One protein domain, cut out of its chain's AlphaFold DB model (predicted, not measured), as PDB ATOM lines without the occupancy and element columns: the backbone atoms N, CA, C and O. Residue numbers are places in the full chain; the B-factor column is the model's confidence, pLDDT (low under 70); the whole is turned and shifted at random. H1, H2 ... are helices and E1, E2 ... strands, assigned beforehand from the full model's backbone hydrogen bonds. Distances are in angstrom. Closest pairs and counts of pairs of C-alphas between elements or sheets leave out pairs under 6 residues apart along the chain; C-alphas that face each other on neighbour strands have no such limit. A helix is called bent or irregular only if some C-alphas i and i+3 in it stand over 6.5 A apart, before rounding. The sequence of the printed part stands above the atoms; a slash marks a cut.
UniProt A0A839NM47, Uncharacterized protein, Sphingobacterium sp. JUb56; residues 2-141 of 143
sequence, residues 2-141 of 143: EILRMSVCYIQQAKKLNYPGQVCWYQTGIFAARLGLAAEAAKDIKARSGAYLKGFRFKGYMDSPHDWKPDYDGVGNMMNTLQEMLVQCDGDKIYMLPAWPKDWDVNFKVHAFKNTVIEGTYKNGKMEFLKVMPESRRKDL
ATOM      1  N   GLU A   2     149.807 233.811 307.720       57.00
ATOM      2  CA  GLU A   2     149.801 235.285 307.588       57.00
ATOM      3  C   GLU A   2     148.705 235.852 306.674       57.00
ATOM      4  O   GLU A   2     148.088 236.850 307.033       57.00
ATOM      5  N   ILE A   3     148.394 235.202 305.546       63.91
ATOM      6  CA  ILE A   3     147.362 235.684 304.604       63.91
ATOM      7  C   ILE A   3     145.981 235.763 305.278       63.91
ATOM      8  O   ILE A   3     145.306 236.783 305.182       63.91
ATOM      9  N   LEU A   4     145.602 234.738 306.052       70.88
ATOM     10  CA  LEU A   4     144.364 234.734 306.844       70.88
ATOM     11  C   LEU A   4     144.322 235.887 307.856       70.88
ATOM     12  O   LEU A   4     143.303 236.562 307.986       70.88
ATOM     13  N   ARG A   5     145.437 236.146 308.549       68.19
ATOM     14  CA  ARG A   5     145.532 237.243 309.521       68.19
ATOM     15  C   ARG A   5     145.357 238.605 308.846       68.19
ATOM     16  O   ARG A   5     144.625 239.443 309.366       68.19
ATOM     17  N   MET A   6     145.970 238.803 307.680       73.94
ATOM     18  CA  MET A   6     145.835 240.038 306.905       73.94
ATOM     19  C   MET A   6     144.401 240.259 306.417       73.94
ATOM     20  O   MET A   6     143.878 241.360 306.571       73.94
ATOM     21  N   SER A   7     143.729 239.219 305.914       79.62
ATOM     22  CA  SER A   7     142.329 239.305 305.477       79.62
ATOM     23  C   SER A   7     141.376 239.654 306.624       79.62
ATOM     24  O   SER A   7     140.493 240.496 306.461       79.62
ATOM     25  N   VAL A   8     141.578 239.073 307.812       77.75
ATOM     26  CA  VAL A   8     140.775 239.406 309.001       77.75
ATOM     27  C   VAL A   8     141.004 240.855 309.433       77.75
ATOM     28  O   VAL A   8     140.035 241.586 309.655       77.75
ATOM     29  N   CYS A   9     142.261 241.303 309.509       78.06
ATOM     30  CA  CYS A   9     142.576 242.693 309.839       78.06
ATOM     31  C   CYS A   9     141.991 243.673 308.812       78.06
ATOM     32  O   CYS A   9     141.448 244.703 309.210       78.06
ATOM     33  N   TYR A  10     142.034 243.339 307.518       83.81
ATOM     34  CA  TYR A  10     141.448 244.157 306.457       83.81
ATOM     35  C   TYR A  10     139.942 244.350 306.658       83.81
ATOM     36  O   TYR A  10     139.467 245.483 306.693       83.81
ATOM     37  N   ILE A  11     139.185 243.265 306.867       81.50
ATOM     38  CA  ILE A  11     137.730 243.341 307.075       81.50
ATOM     39  C   ILE A  11     137.397 244.162 308.330       81.50
ATOM     40  O   ILE A  11     136.461 244.961 308.328       81.50
ATOM     41  N   GLN A  12     138.165 244.005 309.411       82.69
ATOM     42  CA  GLN A  12     137.968 244.785 310.636       82.69
ATOM     43  C   GLN A  12     138.248 246.281 310.441       82.69
ATOM     44  O   GLN A  12     137.552 247.112 311.025       82.69
ATOM     45  N   GLN A  13     139.249 246.635 309.634       79.88
ATOM     46  CA  GLN A  13     139.538 248.027 309.288       79.88
ATOM     47  C   GLN A  13     138.459 248.611 308.373       79.88
ATOM     48  O   GLN A  13     137.991 249.716 308.630       79.88
ATOM     49  N   ALA A  14     137.999 247.851 307.375       81.75
ATOM     50  CA  ALA A  14     136.951 248.268 306.444       81.75
ATOM     51  C   ALA A  14     135.652 248.673 307.159       81.75
ATOM     52  O   ALA A  14     135.015 249.651 306.780       81.75
ATOM     53  N   LYS A  15     135.302 247.996 308.262       82.88
ATOM     54  CA  LYS A  15     134.137 248.337 309.103       82.88
ATOM     55  C   LYS A  15     134.195 249.731 309.736       82.88
ATOM     56  O   LYS A  15     133.171 250.208 310.210       82.88
ATOM     57  N   LYS A  16     135.367 250.371 309.766       84.38
ATOM     58  CA  LYS A  16     135.566 251.726 310.302       84.38
ATOM     59  C   LYS A  16     135.481 252.818 309.226       84.38
ATOM     60  O   LYS A  16     135.574 253.991 309.568       84.38
ATOM     61  N   LEU A  17     135.348 252.450 307.949       77.44
ATOM     62  CA  LEU A  17     135.303 253.379 306.817       77.44
ATOM     63  C   LEU A  17     133.865 253.779 306.460       77.44
ATOM     64  O   LEU A  17     132.911 253.053 306.747       77.44
ATOM     65  N   ASN A  18     133.724 254.901 305.750       65.88
ATOM     66  CA  ASN A  18     132.493 255.215 305.024       65.88
ATOM     67  C   ASN A  18     132.241 254.129 303.967       65.88
ATOM     68  O   ASN A  18     133.166 253.765 303.244       65.88
ATOM     69  N   TYR A  19     131.002 253.630 303.875       68.00
ATOM     70  CA  TYR A  19     130.613 252.500 303.013       68.00
ATOM     71  C   TYR A  19     131.517 251.272 303.222       68.00
ATOM     72  O   TYR A  19     132.401 251.058 302.399       68.00
ATOM     73  N   PRO A  20     131.303 250.466 304.281       79.19
ATOM     74  CA  PRO A  20     132.288 249.655 305.026       79.19
ATOM     75  C   PRO A  20     133.197 248.738 304.175       79.19
ATOM     76  O   PRO A  20     133.113 247.512 304.227       79.19
ATOM     77  N   GLY A  21     134.066 249.342 303.365       77.62
ATOM     78  CA  GLY A  21     134.801 248.716 302.271       77.62
ATOM     79  C   GLY A  21     133.935 248.042 301.193       77.62
ATOM     80  O   GLY A  21     134.346 247.005 300.677       77.62
ATOM     81  N   GLN A  22     132.748 248.572 300.876       81.88
ATOM     82  CA  GLN A  22     131.758 247.936 299.976       81.88
ATOM     83  C   GLN A  22     131.530 248.683 298.654       81.88
ATOM     84  O   GLN A  22     130.501 248.532 298.001       81.88
ATOM     85  N   VAL A  23     132.477 249.524 298.263       84.19
ATOM     86  CA  VAL A  23     132.394 250.379 297.074       84.19
ATOM     87  C   VAL A  23     133.735 250.375 296.351       84.19
ATOM     88  O   VAL A  23     134.757 250.111 296.981       84.19
ATOM     89  N   CYS A  24     133.757 250.659 295.048       85.12
ATOM     90  CA  CYS A  24     135.000 250.836 294.295       85.12
ATOM     91  C   CYS A  24     136.020 249.691 294.518       85.12
ATOM     92  O   CYS A  24     135.624 248.522 294.641       85.12
ATOM     93  N   TRP A  25     137.315 250.005 294.605       87.12
ATOM     94  CA  TRP A  25     138.425 249.043 294.717       87.12
ATOM     95  C   TRP A  25     138.516 248.248 296.030       87.12
ATOM     96  O   TRP A  25     139.406 247.403 296.158       87.12
ATOM     97  N   TYR A  26     137.649 248.470 297.023       89.88
ATOM     98  CA  TYR A  26     137.719 247.685 298.260       89.88
ATOM     99  C   TYR A  26     137.396 246.200 298.011       89.88
ATOM    100  O   TYR A  26     136.450 245.874 297.297       89.88
ATOM    101  N   GLN A  27     138.140 245.300 298.663       91.62
ATOM    102  CA  GLN A  27     138.094 243.840 298.452       91.62
ATOM    103  C   GLN A  27     137.431 243.082 299.614       91.62
ATOM    104  O   GLN A  27     137.659 241.889 299.817       91.62
ATOM    105  N   THR A  28     136.615 243.772 300.414       92.62
ATOM    106  CA  THR A  28     136.024 243.217 301.643       92.62
ATOM    107  C   THR A  28     135.181 241.974 301.360       92.62
ATOM    108  O   THR A  28     135.296 240.991 302.092       92.62
ATOM    109  N   GLY A  29     134.392 241.987 300.279       94.81
ATOM    110  CA  GLY A  29     133.599 240.841 299.830       94.81
ATOM    111  C   GLY A  29     134.455 239.625 299.470       94.81
ATOM    112  O   GLY A  29     134.213 238.535 299.985       94.81
ATOM    113  N   ILE A  30     135.507 239.823 298.670       95.62
ATOM    114  CA  ILE A  30     136.438 238.767 298.238       95.62
ATOM    115  C   ILE A  30     137.083 238.091 299.453       95.62
ATOM    116  O   ILE A  30     137.092 236.864 299.564       95.62
ATOM    117  N   PHE A  31     137.589 238.880 300.404       95.38
ATOM    118  CA  PHE A  31     138.194 238.325 301.614       95.38
ATOM    119  C   PHE A  31     137.173 237.639 302.517       95.38
ATOM    120  O   PHE A  31     137.474 236.582 303.066       95.38
ATOM    121  N   ALA A  32     135.967 238.193 302.658       95.44
ATOM    122  CA  ALA A  32     134.901 237.536 303.403       95.44
ATOM    123  C   ALA A  32     134.556 236.171 302.786       95.44
ATOM    124  O   ALA A  32     134.445 235.188 303.516       95.44
ATOM    125  N   ALA A  33     134.468 236.092 301.456       96.88
ATOM    126  CA  ALA A  33     134.202 234.855 300.735       96.88
ATOM    127  C   ALA A  33     135.308 233.807 300.953       96.88
ATOM    128  O   ALA A  33     135.022 232.672 301.334       96.88
ATOM    129  N   ARG A  34     136.581 234.202 300.829       94.88
ATOM    130  CA  ARG A  34     137.740 233.326 301.094       94.88
ATOM    131  C   ARG A  34     137.859 232.846 302.537       94.88
ATOM    132  O   ARG A  34     138.499 231.836 302.797       94.88
ATOM    133  N   LEU A  35     137.247 233.560 303.480       94.50
ATOM    134  CA  LEU A  35     137.184 233.172 304.889       94.50
ATOM    135  C   LEU A  35     135.927 232.354 305.239       94.50
ATOM    136  O   LEU A  35     135.735 232.028 306.408       94.50
ATOM    137  N   GLY A  36     135.053 232.053 304.272       94.56
ATOM    138  CA  GLY A  36     133.791 231.347 304.524       94.56
ATOM    139  C   GLY A  36     132.712 232.207 305.198       94.56
ATOM    140  O   GLY A  36     131.696 231.695 305.670       94.56
ATOM    141  N   LEU A  37     132.898 233.530 305.271       96.38
ATOM    142  CA  LEU A  37     131.981 234.459 305.937       96.38
ATOM    143  C   LEU A  37     130.816 234.840 305.010       96.38
ATOM    144  O   LEU A  37     130.686 235.992 304.593       96.38
ATOM    145  N   ALA A  38     129.946 233.869 304.715       96.19
ATOM    146  CA  ALA A  38     128.848 233.999 303.750       96.19
ATOM    147  C   ALA A  38     127.971 235.243 303.967       96.19
ATOM    148  O   ALA A  38     127.653 235.961 303.022       96.19
ATOM    149  N   ALA A  39     127.621 235.545 305.222       95.75
ATOM    150  CA  ALA A  39     126.789 236.703 305.549       95.75
ATOM    151  C   ALA A  39     127.477 238.042 305.231       95.75
ATOM    152  O   ALA A  39     126.818 238.982 304.790       95.75
ATOM    153  N   GLU A  40     128.788 238.144 305.449       94.12
ATOM    154  CA  GLU A  40     129.543 239.371 305.180       94.12
ATOM    155  C   GLU A  40     129.783 239.545 303.673       94.12
ATOM    156  O   GLU A  40     129.598 240.646 303.155       94.12
ATOM    157  N   ALA A  41     130.089 238.460 302.954       96.19
ATOM    158  CA  ALA A  41     130.207 238.481 301.495       96.19
ATOM    159  C   ALA A  41     128.865 238.837 300.823       96.19
ATOM    160  O   ALA A  41     128.809 239.703 299.951       96.19
ATOM    161  N   ALA A  42     127.751 238.272 301.299       95.94
ATOM    162  CA  ALA A  42     126.415 238.592 300.799       95.94
ATOM    163  C   ALA A  42     126.020 240.062 301.027       95.94
ATOM    164  O   ALA A  42     125.326 240.647 300.193       95.94
ATOM    165  N   LYS A  43     126.453 240.682 302.137       93.69
ATOM    166  CA  LYS A  43     126.256 242.125 302.364       93.69
ATOM    167  C   LYS A  43     126.980 242.960 301.307       93.69
ATOM    168  O   LYS A  43     126.390 243.917 300.816       93.69
ATOM    169  N   ASP A  44     128.210 242.592 300.947       93.12
ATOM    170  CA  ASP A  44     128.982 243.279 299.902       93.12
ATOM    171  C   ASP A  44     128.297 243.161 298.526       93.12
ATOM    172  O   ASP A  44     128.072 244.178 297.868       93.12
ATOM    173  N   ILE A  45     127.822 241.965 298.151       94.88
ATOM    174  CA  ILE A  45     127.046 241.762 296.915       94.88
ATOM    175  C   ILE A  45     125.781 242.625 296.881       94.88
ATOM    176  O   ILE A  45     125.509 243.285 295.876       94.88
ATOM    177  N   LYS A  46     125.001 242.654 297.968       92.12
ATOM    178  CA  LYS A  46     123.784 243.481 298.051       92.12
ATOM    179  C   LYS A  46     124.096 244.975 297.937       92.12
ATOM    180  O   LYS A  46     123.368 245.690 297.256       92.12
ATOM    181  N   ALA A  47     125.171 245.437 298.574       89.50
ATOM    182  CA  ALA A  47     125.581 246.836 298.512       89.50
ATOM    183  C   ALA A  47     125.975 247.249 297.084       89.50
ATOM    184  O   ALA A  47     125.487 248.260 296.583       89.50
ATOM    185  N   ARG A  48     126.800 246.440 296.406       88.50
ATOM    186  CA  ARG A  48     127.322 246.754 295.065       88.50
ATOM    187  C   ARG A  48     126.287 246.592 293.959       88.50
ATOM    188  O   ARG A  48     126.228 247.421 293.060       88.50
ATOM    189  N   SER A  49     125.430 245.575 294.038       86.94
ATOM    190  CA  SER A  49     124.374 245.348 293.034       86.94
ATOM    191  C   SER A  49     123.292 246.432 293.030       86.94
ATOM    192  O   SER A  49     122.658 246.662 292.001       86.94
ATOM    193  N   GLY A  50     123.090 247.121 294.157       81.75
ATOM    194  CA  GLY A  50     122.175 248.258 294.263       81.75
ATOM    195  C   GLY A  50     122.792 249.615 293.900       81.75
ATOM    196  O   GLY A  50     122.069 250.613 293.853       81.75
ATOM    197  N   ALA A  51     124.106 249.686 293.666       79.50
ATOM    198  CA  ALA A  51     124.836 250.941 293.511       79.50
ATOM    199  C   ALA A  51     124.766 251.478 292.074       79.50
ATOM    200  O   ALA A  51     125.726 251.370 291.324       79.50
ATOM    201  N   TYR A  52     123.648 252.084 291.674       79.44
ATOM    202  CA  TYR A  52     123.501 252.642 290.325       79.44
ATOM    203  C   TYR A  52     123.826 254.140 290.252       79.44
ATOM    204  O   TYR A  52     123.487 254.935 291.134       79.44
ATOM    205  N   LEU A  53     124.429 254.545 289.137       81.75
ATOM    206  CA  LEU A  53     124.804 255.922 288.863       81.75
ATOM    207  C   LEU A  53     123.586 256.769 288.454       81.75
ATOM    208  O   LEU A  53     122.963 256.555 287.411       81.75
ATOM    209  N   LYS A  54     123.256 257.783 289.263       81.69
ATOM    210  CA  LYS A  54     122.178 258.746 288.972       81.69
ATOM    211  C   LYS A  54     122.625 259.802 287.954       81.69
ATOM    212  O   LYS A  54     123.764 260.254 287.975       81.69
ATOM    213  N   GLY A  55     121.699 260.232 287.095       82.31
ATOM    214  CA  GLY A  55     121.914 261.332 286.142       82.31
ATOM    215  C   GLY A  55     122.512 260.929 284.790       82.31
ATOM    216  O   GLY A  55     122.664 261.784 283.924       82.31
ATOM    217  N   PHE A  56     122.804 259.645 284.573       79.62
ATOM    218  CA  PHE A  56     123.319 259.134 283.301       79.62
ATOM    219  C   PHE A  56     122.234 258.398 282.510       79.62
ATOM    220  O   PHE A  56     121.324 257.791 283.075       79.62
ATOM    221  N   ARG A  57     122.336 258.443 281.174       84.19
ATOM    222  CA  ARG A  57     121.359 257.813 280.266       84.19
ATOM    223  C   ARG A  57     121.329 256.288 280.406       84.19
ATOM    224  O   ARG A  57     120.261 255.689 280.305       84.19
ATOM    225  N   PHE A  58     122.488 255.661 280.609       81.12
ATOM    226  CA  PHE A  58     122.587 254.216 280.785       81.12
ATOM    227  C   PHE A  58     122.474 253.847 282.266       81.12
ATOM    228  O   PHE A  58     123.318 254.225 283.074       81.12
ATOM    229  N   LYS A  59     121.429 253.090 282.609       73.50
ATOM    230  CA  LYS A  59     121.092 252.731 283.997       73.50
ATOM    231  C   LYS A  59     121.967 251.624 284.595       73.50
ATOM    232  O   LYS A  59     121.888 251.398 285.793       73.50
ATOM    233  N   GLY A  60     122.752 250.923 283.776       76.06
ATOM    234  CA  GLY A  60     123.642 249.849 284.230       76.06
ATOM    235  C   GLY A  60     125.014 250.331 284.700       76.06
ATOM    236  O   GLY A  60     125.830 249.513 285.109       76.06
ATOM    237  N   TYR A  61     125.292 251.635 284.614       80.94
ATOM    238  CA  TYR A  61     126.512 252.199 285.174       80.94
ATOM    239  C   TYR A  61     126.435 252.221 286.692       80.94
ATOM    240  O   TYR A  61     125.446 252.695 287.255       80.94
ATOM    241  N   MET A  62     127.493 251.732 287.334       78.88
ATOM    242  CA  MET A  62     127.597 251.745 288.784       78.88
ATOM    243  C   MET A  62     128.206 253.057 289.272       78.88
ATOM    244  O   MET A  62     129.008 253.693 288.575       78.88
ATOM    245  N   ASP A  63     127.764 253.494 290.449       76.50
ATOM    246  CA  ASP A  63     128.228 254.742 291.051       76.50
ATOM    247  C   ASP A  63     129.654 254.599 291.602       76.50
ATOM    248  O   ASP A  63     129.986 253.578 292.202       76.50
ATOM    249  N   SER A  64     130.481 255.637 291.428       76.00
ATOM    250  CA  SER A  64     131.849 255.703 291.965       76.00
ATOM    251  C   SER A  64     131.919 256.759 293.066       76.00
ATOM    252  O   SER A  64     131.780 257.948 292.762       76.00
ATOM    253  N   PRO A  65     132.106 256.374 294.341       75.44
ATOM    254  CA  PRO A  65     132.265 257.338 295.425       75.44
ATOM    255  C   PRO A  65     133.701 257.855 295.599       75.44
ATOM    256  O   PRO A  65     133.890 258.781 296.384       75.44
ATOM    257  N   HIS A  66     134.697 257.266 294.926       75.44
ATOM    258  CA  HIS A  66     136.112 257.618 295.117       75.44
ATOM    259  C   HIS A  66     136.765 258.206 293.859       75.44
ATOM    260  O   HIS A  66     137.499 259.182 293.972       75.44
ATOM    261  N   ASP A  67     136.450 257.654 292.684       74.00
ATOM    262  CA  ASP A  67     137.099 257.984 291.411       74.00
ATOM    263  C   ASP A  67     136.091 258.516 290.373       74.00
ATOM    264  O   ASP A  67     135.007 259.013 290.695       74.00
ATOM    265  N   TRP A  68     136.458 258.443 289.092       75.75
ATOM    266  CA  TRP A  68     135.611 258.813 287.967       75.75
ATOM    267  C   TRP A  68     134.444 257.832 287.750       75.75
ATOM    268  O   TRP A  68     134.454 256.686 288.198       75.75
ATOM    269  N   LYS A  69     133.413 258.303 287.041       79.56
ATOM    270  CA  LYS A  69     132.175 257.575 286.737       79.56
ATOM    271  C   LYS A  69     132.126 257.203 285.249       79.56
ATOM    272  O   LYS A  69     132.379 258.075 284.417       79.56
ATOM    273  N   PRO A  70     131.721 255.980 284.870       80.75
ATOM    274  CA  PRO A  70     131.204 254.897 285.718       80.75
ATOM    275  C   PRO A  70     132.293 254.092 286.453       80.75
ATOM    276  O   PRO A  70     133.402 253.956 285.942       80.75
ATOM    277  N   ASP A  71     131.951 253.529 287.618       82.56
ATOM    278  CA  ASP A  71     132.831 252.627 288.382       82.56
ATOM    279  C   ASP A  71     132.824 251.212 287.786       82.56
ATOM    280  O   ASP A  71     131.772 250.568 287.710       82.56
ATOM    281  N   TYR A  72     134.002 250.708 287.417       85.19
ATOM    282  CA  TYR A  72     134.188 249.312 287.014       85.19
ATOM    283  C   TYR A  72     134.929 248.470 288.055       85.19
ATOM    284  O   TYR A  72     134.776 247.247 288.043       85.19
ATOM    285  N   ASP A  73     135.641 249.086 288.998       88.12
ATOM    286  CA  ASP A  73     136.301 248.373 290.095       88.12
ATOM    287  C   ASP A  73     135.257 247.770 291.027       88.12
ATOM    288  O   ASP A  73     135.355 246.610 291.436       88.12
ATOM    289  N   GLY A  74     134.202 248.538 291.309       87.62
ATOM    290  CA  GLY A  74     133.066 248.089 292.096       87.62
ATOM    291  C   GLY A  74     132.409 246.837 291.513       87.62
ATOM    292  O   GLY A  74     132.159 245.871 292.238       87.62
ATOM    293  N   VAL A  75     132.194 246.832 290.195       88.44
ATOM    294  CA  VAL A  75     131.621 245.700 289.451       88.44
ATOM    295  C   VAL A  75     132.585 244.518 289.422       88.44
ATOM    296  O   VAL A  75     132.172 243.393 289.695       88.44
ATOM    297  N   GLY A  76     133.866 244.756 289.136       91.81
ATOM    298  CA  GLY A  76     134.888 243.710 289.125       91.81
ATOM    299  C   GLY A  76     134.990 243.001 290.476       91.81
ATOM    300  O   GLY A  76     134.944 241.773 290.542       91.81
ATOM    301  N   ASN A  77     135.019 243.765 291.569       92.69
ATOM    302  CA  ASN A  77     135.018 243.220 292.927       92.69
ATOM    303  C   ASN A  77     133.738 242.447 293.256       92.69
ATOM    304  O   ASN A  77     133.814 241.404 293.906       92.69
ATOM    305  N   MET A  78     132.574 242.899 292.782       93.19
ATOM    306  CA  MET A  78     131.313 242.168 292.942       93.19
ATOM    307  C   MET A  78     131.355 240.806 292.230       93.19
ATOM    308  O   MET A  78     130.995 239.792 292.827       93.19
ATOM    309  N   MET A  79     131.834 240.762 290.983       94.56
ATOM    310  CA  MET A  79     131.949 239.520 290.206       94.56
ATOM    311  C   MET A  79     132.955 238.548 290.830       94.56
ATOM    312  O   MET A  79     132.644 237.369 291.000       94.56
ATOM    313  N   ASN A  80     134.120 239.051 291.246       96.50
ATOM    314  CA  ASN A  80     135.120 238.255 291.958       96.50
ATOM    315  C   ASN A  80     134.566 237.714 293.281       96.50
ATOM    316  O   ASN A  80     134.774 236.549 293.602       96.50
ATOM    317  N   THR A  81     133.813 238.527 294.028       97.00
ATOM    318  CA  THR A  81     133.175 238.093 295.277       97.00
ATOM    319  C   THR A  81     132.170 236.971 295.023       97.00
ATOM    320  O   THR A  81     132.239 235.953 295.701       97.00
ATOM    321  N   LEU A  82     131.285 237.096 294.024       96.81
ATOM    322  CA  LEU A  82     130.342 236.025 293.659       96.81
ATOM    323  C   LEU A  82     131.067 234.731 293.281       96.81
ATOM    324  O   LEU A  82     130.661 233.653 293.716       96.81
ATOM    325  N   GLN A  83     132.141 234.835 292.495       96.50
ATOM    326  CA  GLN A  83     132.927 233.675 292.097       96.50
ATOM    327  C   GLN A  83     133.581 233.001 293.307       96.50
ATOM    328  O   GLN A  83     133.445 231.793 293.463       96.50
ATOM    329  N   GLU A  84     134.213 233.765 294.197       97.44
ATOM    330  CA  GLU A  84     134.862 233.244 295.406       97.44
ATOM    331  C   GLU A  84     133.852 232.721 296.438       97.44
ATOM    332  O   GLU A  84     134.171 231.817 297.207       97.44
ATOM    333  N   MET A  85     132.620 233.242 296.465       98.19
ATOM    334  CA  MET A  85     131.536 232.677 297.281       98.19
ATOM    335  C   MET A  85     131.094 231.303 296.769       98.19
ATOM    336  O   MET A  85     130.694 230.457 297.571       98.19
ATOM    337  N   LEU A  86     131.135 231.104 295.448       98.06
ATOM    338  CA  LEU A  86     130.623 229.921 294.761       98.06
ATOM    339  C   LEU A  86     131.669 228.812 294.607       98.06
ATOM    340  O   LEU A  86     131.326 227.640 294.755       98.06
ATOM    341  N   VAL A  87     132.915 229.148 294.277       97.56
ATOM    342  CA  VAL A  87     133.970 228.169 294.002       97.56
ATOM    343  C   VAL A  87     135.351 228.701 294.382       97.56
ATOM    344  O   VAL A  87     135.734 229.805 294.005       97.56
ATOM    345  N   GLN A  88     136.129 227.888 295.095       96.69
ATOM    346  CA  GLN A  88     137.533 228.168 295.412       96.69
ATOM    347  C   GLN A  88     138.394 226.953 295.077       96.69
ATOM    348  O   GLN A  88     138.010 225.818 295.349       96.69
ATOM    349  N   CYS A  89     139.566 227.181 294.488       95.50
ATOM    350  CA  CYS A  89     140.510 226.117 294.146       95.50
ATOM    351  C   CYS A  89     141.785 226.246 294.987       95.50
ATOM    352  O   CYS A  89     142.406 227.308 295.001       95.50
ATOM    353  N   ASP A  90     142.194 225.158 295.639       94.12
ATOM    354  CA  ASP A  90     143.446 225.055 296.399       94.12
ATOM    355  C   ASP A  90     144.198 223.787 295.983       94.12
ATOM    356  O   ASP A  90     143.857 222.667 296.381       94.12
ATOM    357  N   GLY A  91     145.188 223.965 295.106       92.88
ATOM    358  CA  GLY A  91     145.855 222.863 294.423       92.88
ATOM    359  C   GLY A  91     144.845 222.009 293.656       92.88
ATOM    360  O   GLY A  91     144.267 222.448 292.660       92.88
ATOM    361  N   ASP A  92     144.629 220.788 294.138       95.31
ATOM    362  CA  ASP A  92     143.708 219.837 293.516       95.31
ATOM    363  C   ASP A  92     142.279 219.977 294.030       95.31
ATOM    364  O   ASP A  92     141.356 219.629 293.296       95.31
ATOM    365  N   LYS A  93     142.104 220.522 295.240       97.31
ATOM    366  CA  LYS A  93     140.817 220.651 295.927       97.31
ATOM    367  C   LYS A  93     139.973 221.751 295.300       97.31
ATOM    368  O   LYS A  93     140.478 222.836 295.004       97.31
ATOM    369  N   ILE A  94     138.680 221.486 295.168       97.88
ATOM    370  CA  ILE A  94     137.693 222.431 294.652       97.88
ATOM    371  C   ILE A  94     136.590 222.587 295.699       97.88
ATOM    372  O   ILE A  94     135.716 221.734 295.825       97.88
ATOM    373  N   TYR A  95     136.626 223.671 296.464       97.94
ATOM    374  CA  TYR A  95     135.584 223.990 297.432       97.94
ATOM    375  C   TYR A  95     134.390 224.601 296.706       97.94
ATOM    376  O   TYR A  95     134.530 225.608 296.014       97.94
ATOM    377  N   MET A  96     133.225 223.989 296.871       97.50
ATOM    378  CA  MET A  96     131.958 224.417 296.304       97.50
ATOM    379  C   MET A  96     131.127 225.106 297.377       97.50
ATOM    380  O   MET A  96     131.002 224.607 298.488       97.50
ATOM    381  N   LEU A  97     130.526 226.238 297.018       97.31
ATOM    382  CA  LEU A  97     129.689 227.052 297.897       97.31
ATOM    383  C   LEU A  97     130.369 227.466 299.230       97.31
ATOM    384  O   LEU A  97     129.661 227.586 300.233       97.31
ATOM    385  N   PRO A  98     131.698 227.729 299.288       97.19
ATOM    386  CA  PRO A  98     132.421 227.930 300.553       97.19
ATOM    387  C   PRO A  98     131.901 229.109 301.387       97.19
ATOM    388  O   PRO A  98     132.059 229.124 302.606       97.19
ATOM    389  N   ALA A  99     131.277 230.100 300.744       97.81
ATOM    390  CA  ALA A  99     130.636 231.230 301.409       97.81
ATOM    391  C   ALA A  99     129.281 231.577 300.768       97.81
ATOM    392  O   ALA A  99     128.893 232.745 300.724       97.81
ATOM    393  N   TRP A 100     128.560 230.578 300.251       97.94
ATOM    394  CA  TRP A 100     127.258 230.795 299.626       97.94
ATOM    395  C   TRP A 100     126.123 230.779 300.668       97.94
ATOM    396  O   TRP A 100     126.038 229.836 301.463       97.94
ATOM    397  N   PRO A 101     125.230 231.785 300.703       97.38
ATOM    398  CA  PRO A 101     124.050 231.748 301.563       97.38
ATOM    399  C   PRO A 101     123.128 230.579 301.196       97.38
ATOM    400  O   PRO A 101     122.803 230.366 300.029       97.38
ATOM    401  N   LYS A 102     122.678 229.815 302.196       94.62
ATOM    402  CA  LYS A 102     121.849 228.613 301.971       94.62
ATOM    403  C   LYS A 102     120.484 228.925 301.350       94.62
ATOM    404  O   LYS A 102     119.869 228.057 300.746       94.62
ATOM    405  N   ASP A 103     120.004 230.145 301.531       95.94
ATOM    406  CA  ASP A 103     118.742 230.659 301.011       95.94
ATOM    407  C   ASP A 103     118.856 231.229 299.586       95.94
ATOM    408  O   ASP A 103     117.856 231.678 299.033       95.94
ATOM    409  N   TRP A 104     120.051 231.241 298.985       97.31
ATOM    410  CA  TRP A 104     120.255 231.750 297.630       97.31
ATOM    411  C   TRP A 104     120.221 230.628 296.602       97.31
ATOM    412  O   TRP A 104     121.140 229.813 296.522       97.31
ATOM    413  N   ASP A 105     119.194 230.652 295.763       98.31
ATOM    414  CA  ASP A 105     119.093 229.770 294.610       98.31
ATOM    415  C   ASP A 105     120.066 230.210 293.502       98.31
ATOM    416  O   ASP A 105     120.198 231.400 293.200       98.31
ATOM    417  N   VAL A 106     120.740 229.251 292.864       97.62
ATOM    418  CA  VAL A 106     121.671 229.523 291.765       97.62
ATOM    419  C   VAL A 106     121.755 228.363 290.778       97.62
ATOM    420  O   VAL A 106     121.881 227.200 291.154       97.62
ATOM    421  N   ASN A 107     121.752 228.712 289.491       98.31
ATOM    422  CA  ASN A 107     122.216 227.856 288.405       98.31
ATOM    423  C   ASN A 107     123.582 228.363 287.962       98.31
ATOM    424  O   ASN A 107     123.730 229.554 287.684       98.31
ATOM    425  N   PHE A 108     124.572 227.482 287.887       97.88
ATOM    426  CA  PHE A 108     125.934 227.889 287.574       97.88
ATOM    427  C   PHE A 108     126.632 226.925 286.627       97.88
ATOM    428  O   PHE A 108     126.346 225.728 286.579       97.88
ATOM    429  N   LYS A 109     127.603 227.478 285.902       98.19
ATOM    430  CA  LYS A 109     128.595 226.744 285.127       98.19
ATOM    431  C   LYS A 109     129.923 227.476 285.231       98.19
ATOM    432  O   LYS A 109     130.037 228.603 284.758       98.19
ATOM    433  N   VAL A 110     130.901 226.863 285.885       96.94
ATOM    434  CA  VAL A 110     132.179 227.500 286.227       96.94
ATOM    435  C   VAL A 110     133.360 226.635 285.820       96.94
ATOM    436  O   VAL A 110     133.264 225.408 285.757       96.94
ATOM    437  N   HIS A 111     134.485 227.297 285.562       96.94
ATOM    438  CA  HIS A 111     135.769 226.643 285.364       96.94
ATOM    439  C   HIS A 111     136.538 226.560 286.686       96.94
ATOM    440  O   HIS A 111     136.619 227.531 287.434       96.94
ATOM    441  N   ALA A 112     137.140 225.402 286.929       96.00
ATOM    442  CA  ALA A 112     138.109 225.146 287.984       96.00
ATOM    443  C   ALA A 112     139.454 224.722 287.366       96.00
ATOM    444  O   ALA A 112     139.559 224.461 286.161       96.00
ATOM    445  N   PHE A 113     140.502 224.647 288.191       94.38
ATOM    446  CA  PHE A 113     141.843 224.256 287.744       94.38
ATOM    447  C   PHE A 113     141.864 222.912 287.010       94.38
ATOM    448  O   PHE A 113     140.972 222.082 287.172       94.38
ATOM    449  N   LYS A 114     142.915 222.688 286.210       95.44
ATOM    450  CA  LYS A 114     143.109 221.507 285.345       95.44
ATOM    451  C   LYS A 114     141.921 221.248 284.404       95.44
ATOM    452  O   LYS A 114     141.400 220.138 284.322       95.44
ATOM    453  N   ASN A 115     141.494 222.309 283.715       96.06
ATOM    454  CA  ASN A 115     140.455 222.280 282.682       96.06
ATOM    455  C   ASN A 115     139.162 221.581 283.138       96.06
ATOM    456  O   ASN A 115     138.605 220.745 282.429       96.06
ATOM    457  N   THR A 116     138.729 221.872 284.366       97.88
ATOM    458  CA  THR A 116     137.526 221.266 284.938       97.88
ATOM    459  C   THR A 116     136.351 222.207 284.795       97.88
ATOM    460  O   THR A 116     136.469 223.389 285.101       97.88
ATOM    461  N   VAL A 117     135.222 221.687 284.333       98.50
ATOM    462  CA  VAL A 117     133.958 222.414 284.227       98.50
ATOM    463  C   VAL A 117     132.979 221.808 285.214       98.50
ATOM    464  O   VAL A 117     132.767 220.595 285.213       98.50
ATOM    465  N   ILE A 118     132.382 222.657 286.041       98.38
ATOM    466  CA  ILE A 118     131.374 222.270 287.023       98.38
ATOM    467  C   ILE A 118     130.096 223.008 286.675       98.38
ATOM    468  O   ILE A 118     130.073 224.235 286.636       98.38
ATOM    469  N   GLU A 119     129.044 222.251 286.415       98.62
ATOM    470  CA  GLU A 119     127.707 222.751 286.138       98.62
ATOM    471  C   GLU A 119     126.774 222.251 287.237       98.62
ATOM    472  O   GLU A 119     126.833 221.074 287.593       98.62
ATOM    473  N   GLY A 120     125.941 223.117 287.801       98.12
ATOM    474  CA  GLY A 120     125.098 222.728 288.921       98.12
ATOM    475  C   GLY A 120     123.928 223.659 289.190       98.12
ATOM    476  O   GLY A 120     123.890 224.801 288.728       98.12
ATOM    477  N   THR A 121     122.988 223.140 289.973       98.62
ATOM    478  CA  THR A 121     121.816 223.859 290.478       98.62
ATOM    479  C   THR A 121     121.753 223.668 291.982       98.62
ATOM    480  O   THR A 121     121.579 222.547 292.465       98.62
ATOM    481  N   TYR A 122     121.883 224.767 292.717       98.25
ATOM    482  CA  TYR A 122     121.667 224.816 294.154       98.25
ATOM    483  C   TYR A 122     120.362 225.555 294.423       98.25
ATOM    484  O   TYR A 122     120.187 226.682 293.962       98.25
ATOM    485  N   LYS A 123     119.437 224.909 295.126       98.12
ATOM    486  CA  LYS A 123     118.095 225.430 295.358       98.12
ATOM    487  C   LYS A 123     117.568 224.989 296.714       98.12
ATOM    488  O   LYS A 123     117.806 223.853 297.127       98.12
ATOM    489  N   ASN A 124     116.850 225.865 297.418       96.38
ATOM    490  CA  ASN A 124     116.253 225.558 298.727       96.38
ATOM    491  C   ASN A 124     117.260 224.953 299.731       96.38
ATOM    492  O   ASN A 124     116.947 224.019 300.477       96.38
ATOM    493  N   GLY A 125     118.503 225.435 299.715       95.44
ATOM    494  CA  GLY A 125     119.553 224.947 300.603       95.44
ATOM    495  C   GLY A 125     120.194 223.609 300.211       95.44
ATOM    496  O   GLY A 125     120.957 223.061 301.012       95.44
ATOM    497  N   LYS A 126     119.905 223.056 299.024       96.31
ATOM    498  CA  LYS A 126     120.401 221.744 298.575       96.31
ATOM    499  C   LYS A 126     120.937 221.790 297.145       96.31
ATOM    500  O   LYS A 126     120.430 222.519 296.301       96.31
ATOM    501  N   MET A 127     121.949 220.970 296.863       96.94
ATOM    502  CA  MET A 127     122.430 220.752 295.496       96.94
ATOM    503  C   MET A 127     121.491 219.765 294.788       96.94
ATOM    504  O   MET A 127     121.497 218.579 295.110       96.94
ATOM    505  N   GLU A 128     120.669 220.256 293.860       97.69
ATOM    506  CA  GLU A 128     119.701 219.452 293.095       97.69
ATOM    507  C   GLU A 128     120.338 218.812 291.853       97.69
ATOM    508  O   GLU A 128     119.987 217.696 291.474       97.69
ATOM    509  N   PHE A 129     121.302 219.497 291.233       98.19
ATOM    510  CA  PHE A 129     122.014 219.017 290.050       98.19
ATOM    511  C   PHE A 129     123.501 219.340 290.150       98.19
ATOM    512  O   PHE A 129     123.871 220.433 290.571       98.19
ATOM    513  N   LEU A 130     124.355 218.399 289.739       98.19
ATOM    514  CA  LEU A 130     125.797 218.608 289.664       98.19
ATOM    515  C   LEU A 130     126.431 217.702 288.608       98.19
ATOM    516  O   LEU A 130     126.387 216.475 288.715       98.19
ATOM    517  N   LYS A 131     127.098 218.315 287.637       98.56
ATOM    518  CA  LYS A 131     127.890 217.659 286.601       98.56
ATOM    519  C   LYS A 131     129.311 218.208 286.631       98.56
ATOM    520  O   LYS A 131     129.513 219.418 286.607       98.56
ATOM    521  N   VAL A 132     130.294 217.312 286.648       98.56
ATOM    522  CA  VAL A 132     131.722 217.657 286.640       98.56
ATOM    523  C   VAL A 132     132.373 217.024 285.420       98.56
ATOM    524  O   VAL A 132     132.199 215.832 285.178       98.56
ATOM    525  N   MET A 133     133.119 217.815 284.655       98.25
ATOM    526  CA  MET A 133     133.859 217.367 283.477       98.25
ATOM    527  C   MET A 133     135.332 217.776 283.603       98.25
ATOM    528  O   MET A 133     135.584 218.969 283.743       98.25
ATOM    529  N   PRO A 134     136.303 216.847 283.519       98.00
ATOM    530  CA  PRO A 134     136.107 215.399 283.416       98.00
ATOM    531  C   PRO A 134     135.592 214.797 284.734       98.00
ATOM    532  O   PRO A 134     135.899 215.292 285.818       98.00
ATOM    533  N   GLU A 135     134.834 213.701 284.645       97.94
ATOM    534  CA  GLU A 135     134.181 213.065 285.803       97.94
ATOM    535  C   GLU A 135     135.178 212.635 286.892       97.94
ATOM    536  O   GLU A 135     134.876 212.698 288.083       97.94
ATOM    537  N   SER A 136     136.412 212.297 286.504       97.81
ATOM    538  CA  SER A 136     137.500 211.938 287.423       97.81
ATOM    539  C   SER A 136     137.833 213.020 288.454       97.81
ATOM    540  O   SER A 136     138.377 212.700 289.511       97.81
ATOM    541  N   ARG A 137     137.494 214.286 288.174       97.88
ATOM    542  CA  ARG A 137     137.697 215.434 289.070       97.88
ATOM    543  C   ARG A 137     136.582 215.590 290.097       97.88
ATOM    544  O   ARG A 137     136.727 216.374 291.027       97.88
ATOM    545  N   ARG A 138     135.487 214.826 289.993       97.56
ATOM    546  CA  ARG A 138     134.373 214.874 290.956       97.56
ATOM    547  C   ARG A 138     134.824 214.574 292.387       97.56
ATOM    548  O   ARG A 138     134.289 215.157 293.319       97.56
ATOM    549  N   LYS A 139     135.822 213.701 292.547       97.56
ATOM    550  CA  LYS A 139     136.412 213.343 293.848       97.56
ATOM    551  C   LYS A 139     137.127 214.509 294.544       97.56
ATOM    552  O   LYS A 139     137.376 214.424 295.738       97.56
ATOM    553  N   ASP A 140     137.470 215.558 293.797       97.88
ATOM    554  CA  ASP A 140     138.207 216.702 294.322       97.88
ATOM    555  C   ASP A 140     137.277 217.813 294.840       97.88
ATOM    556  O   ASP A 140     137.757 218.797 295.406       97.88
ATOM    557  N   LEU A 141     135.957 217.675 294.643       97.88
ATOM    558  CA  LEU A 141     134.967 218.615 295.160       97.88
ATOM    559  C   LEU A 141     134.794 218.451 296.674       97.88
ATOM    560  O   LEU A 141     134.645 217.339 297.180       97.88
TER     561      LEU A 141
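What this domain is: This is residues 2 to 141 of the 143 residues of an uncharacterized protein of Sphingobacterium sp. JUb56 (UniProt A0A839NM47). The model has two halves: four helices, H1 to H4, gathered round H2, and a half of strands, with the twisted sheet E3 to E5, the small hairpin E1 and E2, and short H5 at the far end. H4 runs directly into E1, while the long loop of residues 50 to 72 lies at the end away from H5. The printed part has 140 residues with five named helices and five named strands, in the order H1 H2 H3 H4 E1 E2 E3 E4 E5 H5, and its class is mixed. Both sheets, E3 - E4 - E5 and E1 - E2, are antiparallel. The whole is compact, with a radius of gyration of the C-alphas of 16.5 A, and spans 50 by 40 by 29 A.

How they stand to each other: H1, residues 2 to 14, touches H2, residues 28 to 34, in a hairpin, closest at the C-alphas of Ile 11 and Thr 28, 5.7 A; the tilt of 32 degrees is only just shallow. H2, the hub, forms a hairpin with H3, residues 38 to 49, at a steep tilt of 41 degrees; their closest C-alphas, Gly 29 and Ala 41, are 4.5 A apart. H2 touches H4, residues 73 to 86, at a shallow tilt of 22 degrees, the same way, closest at the C-alphas of Ile 30 and Thr 81, 4.5 A. E1, residues 87 to 90, and E2, residues 93 to 96, form a hairpin, with N 88 and O 95 at 2.9 A, within hydrogen-bond range. E3, residues 106 to 112, E4, residues 116 to 123, and E5, residues 126 to 133, form a meander, each strand the antiparallel neighbour of the one before; within hydrogen-bond range are N 108 and O 120 at 2.9 A and N 119 and O 131 at 2.9 A. H5, residues 135 to 140, is on this sheet, at a height over the sheet of 7.8 A. Every O i to N i+4 pair is within hydrogen-bond range in H1, H2, H3 and H4; in H5 0 of 2 are, against 2 of 3 O i to N i+3 pairs.

Where its parts are: H1 begins at C-alpha 2, (149.801, 235.285, 307.588), and is 18.3 A long. H3 measures 16.2 A and H4 19.9 A. E3, E4 and E5 measure 17.4, 22.4 and 20.7 A, and E5 bends by 55 degrees at residue 129. H5 ends at C-alpha 140, (138.207, 216.702, 294.322); it is irregular, but only just: C-alphas 136 and 139 are 6.7 A apart.

The domain as a whole: The two C-alphas farthest apart, those of Gly 55 and Ser 136, are 51.8 A apart. The printed part has no cut. The links H1 to H2 and H3 to H4 are long. The mean pLDDT of the printed part is 89.9; residues 2, 3, 5, 18 and 19 are under 70.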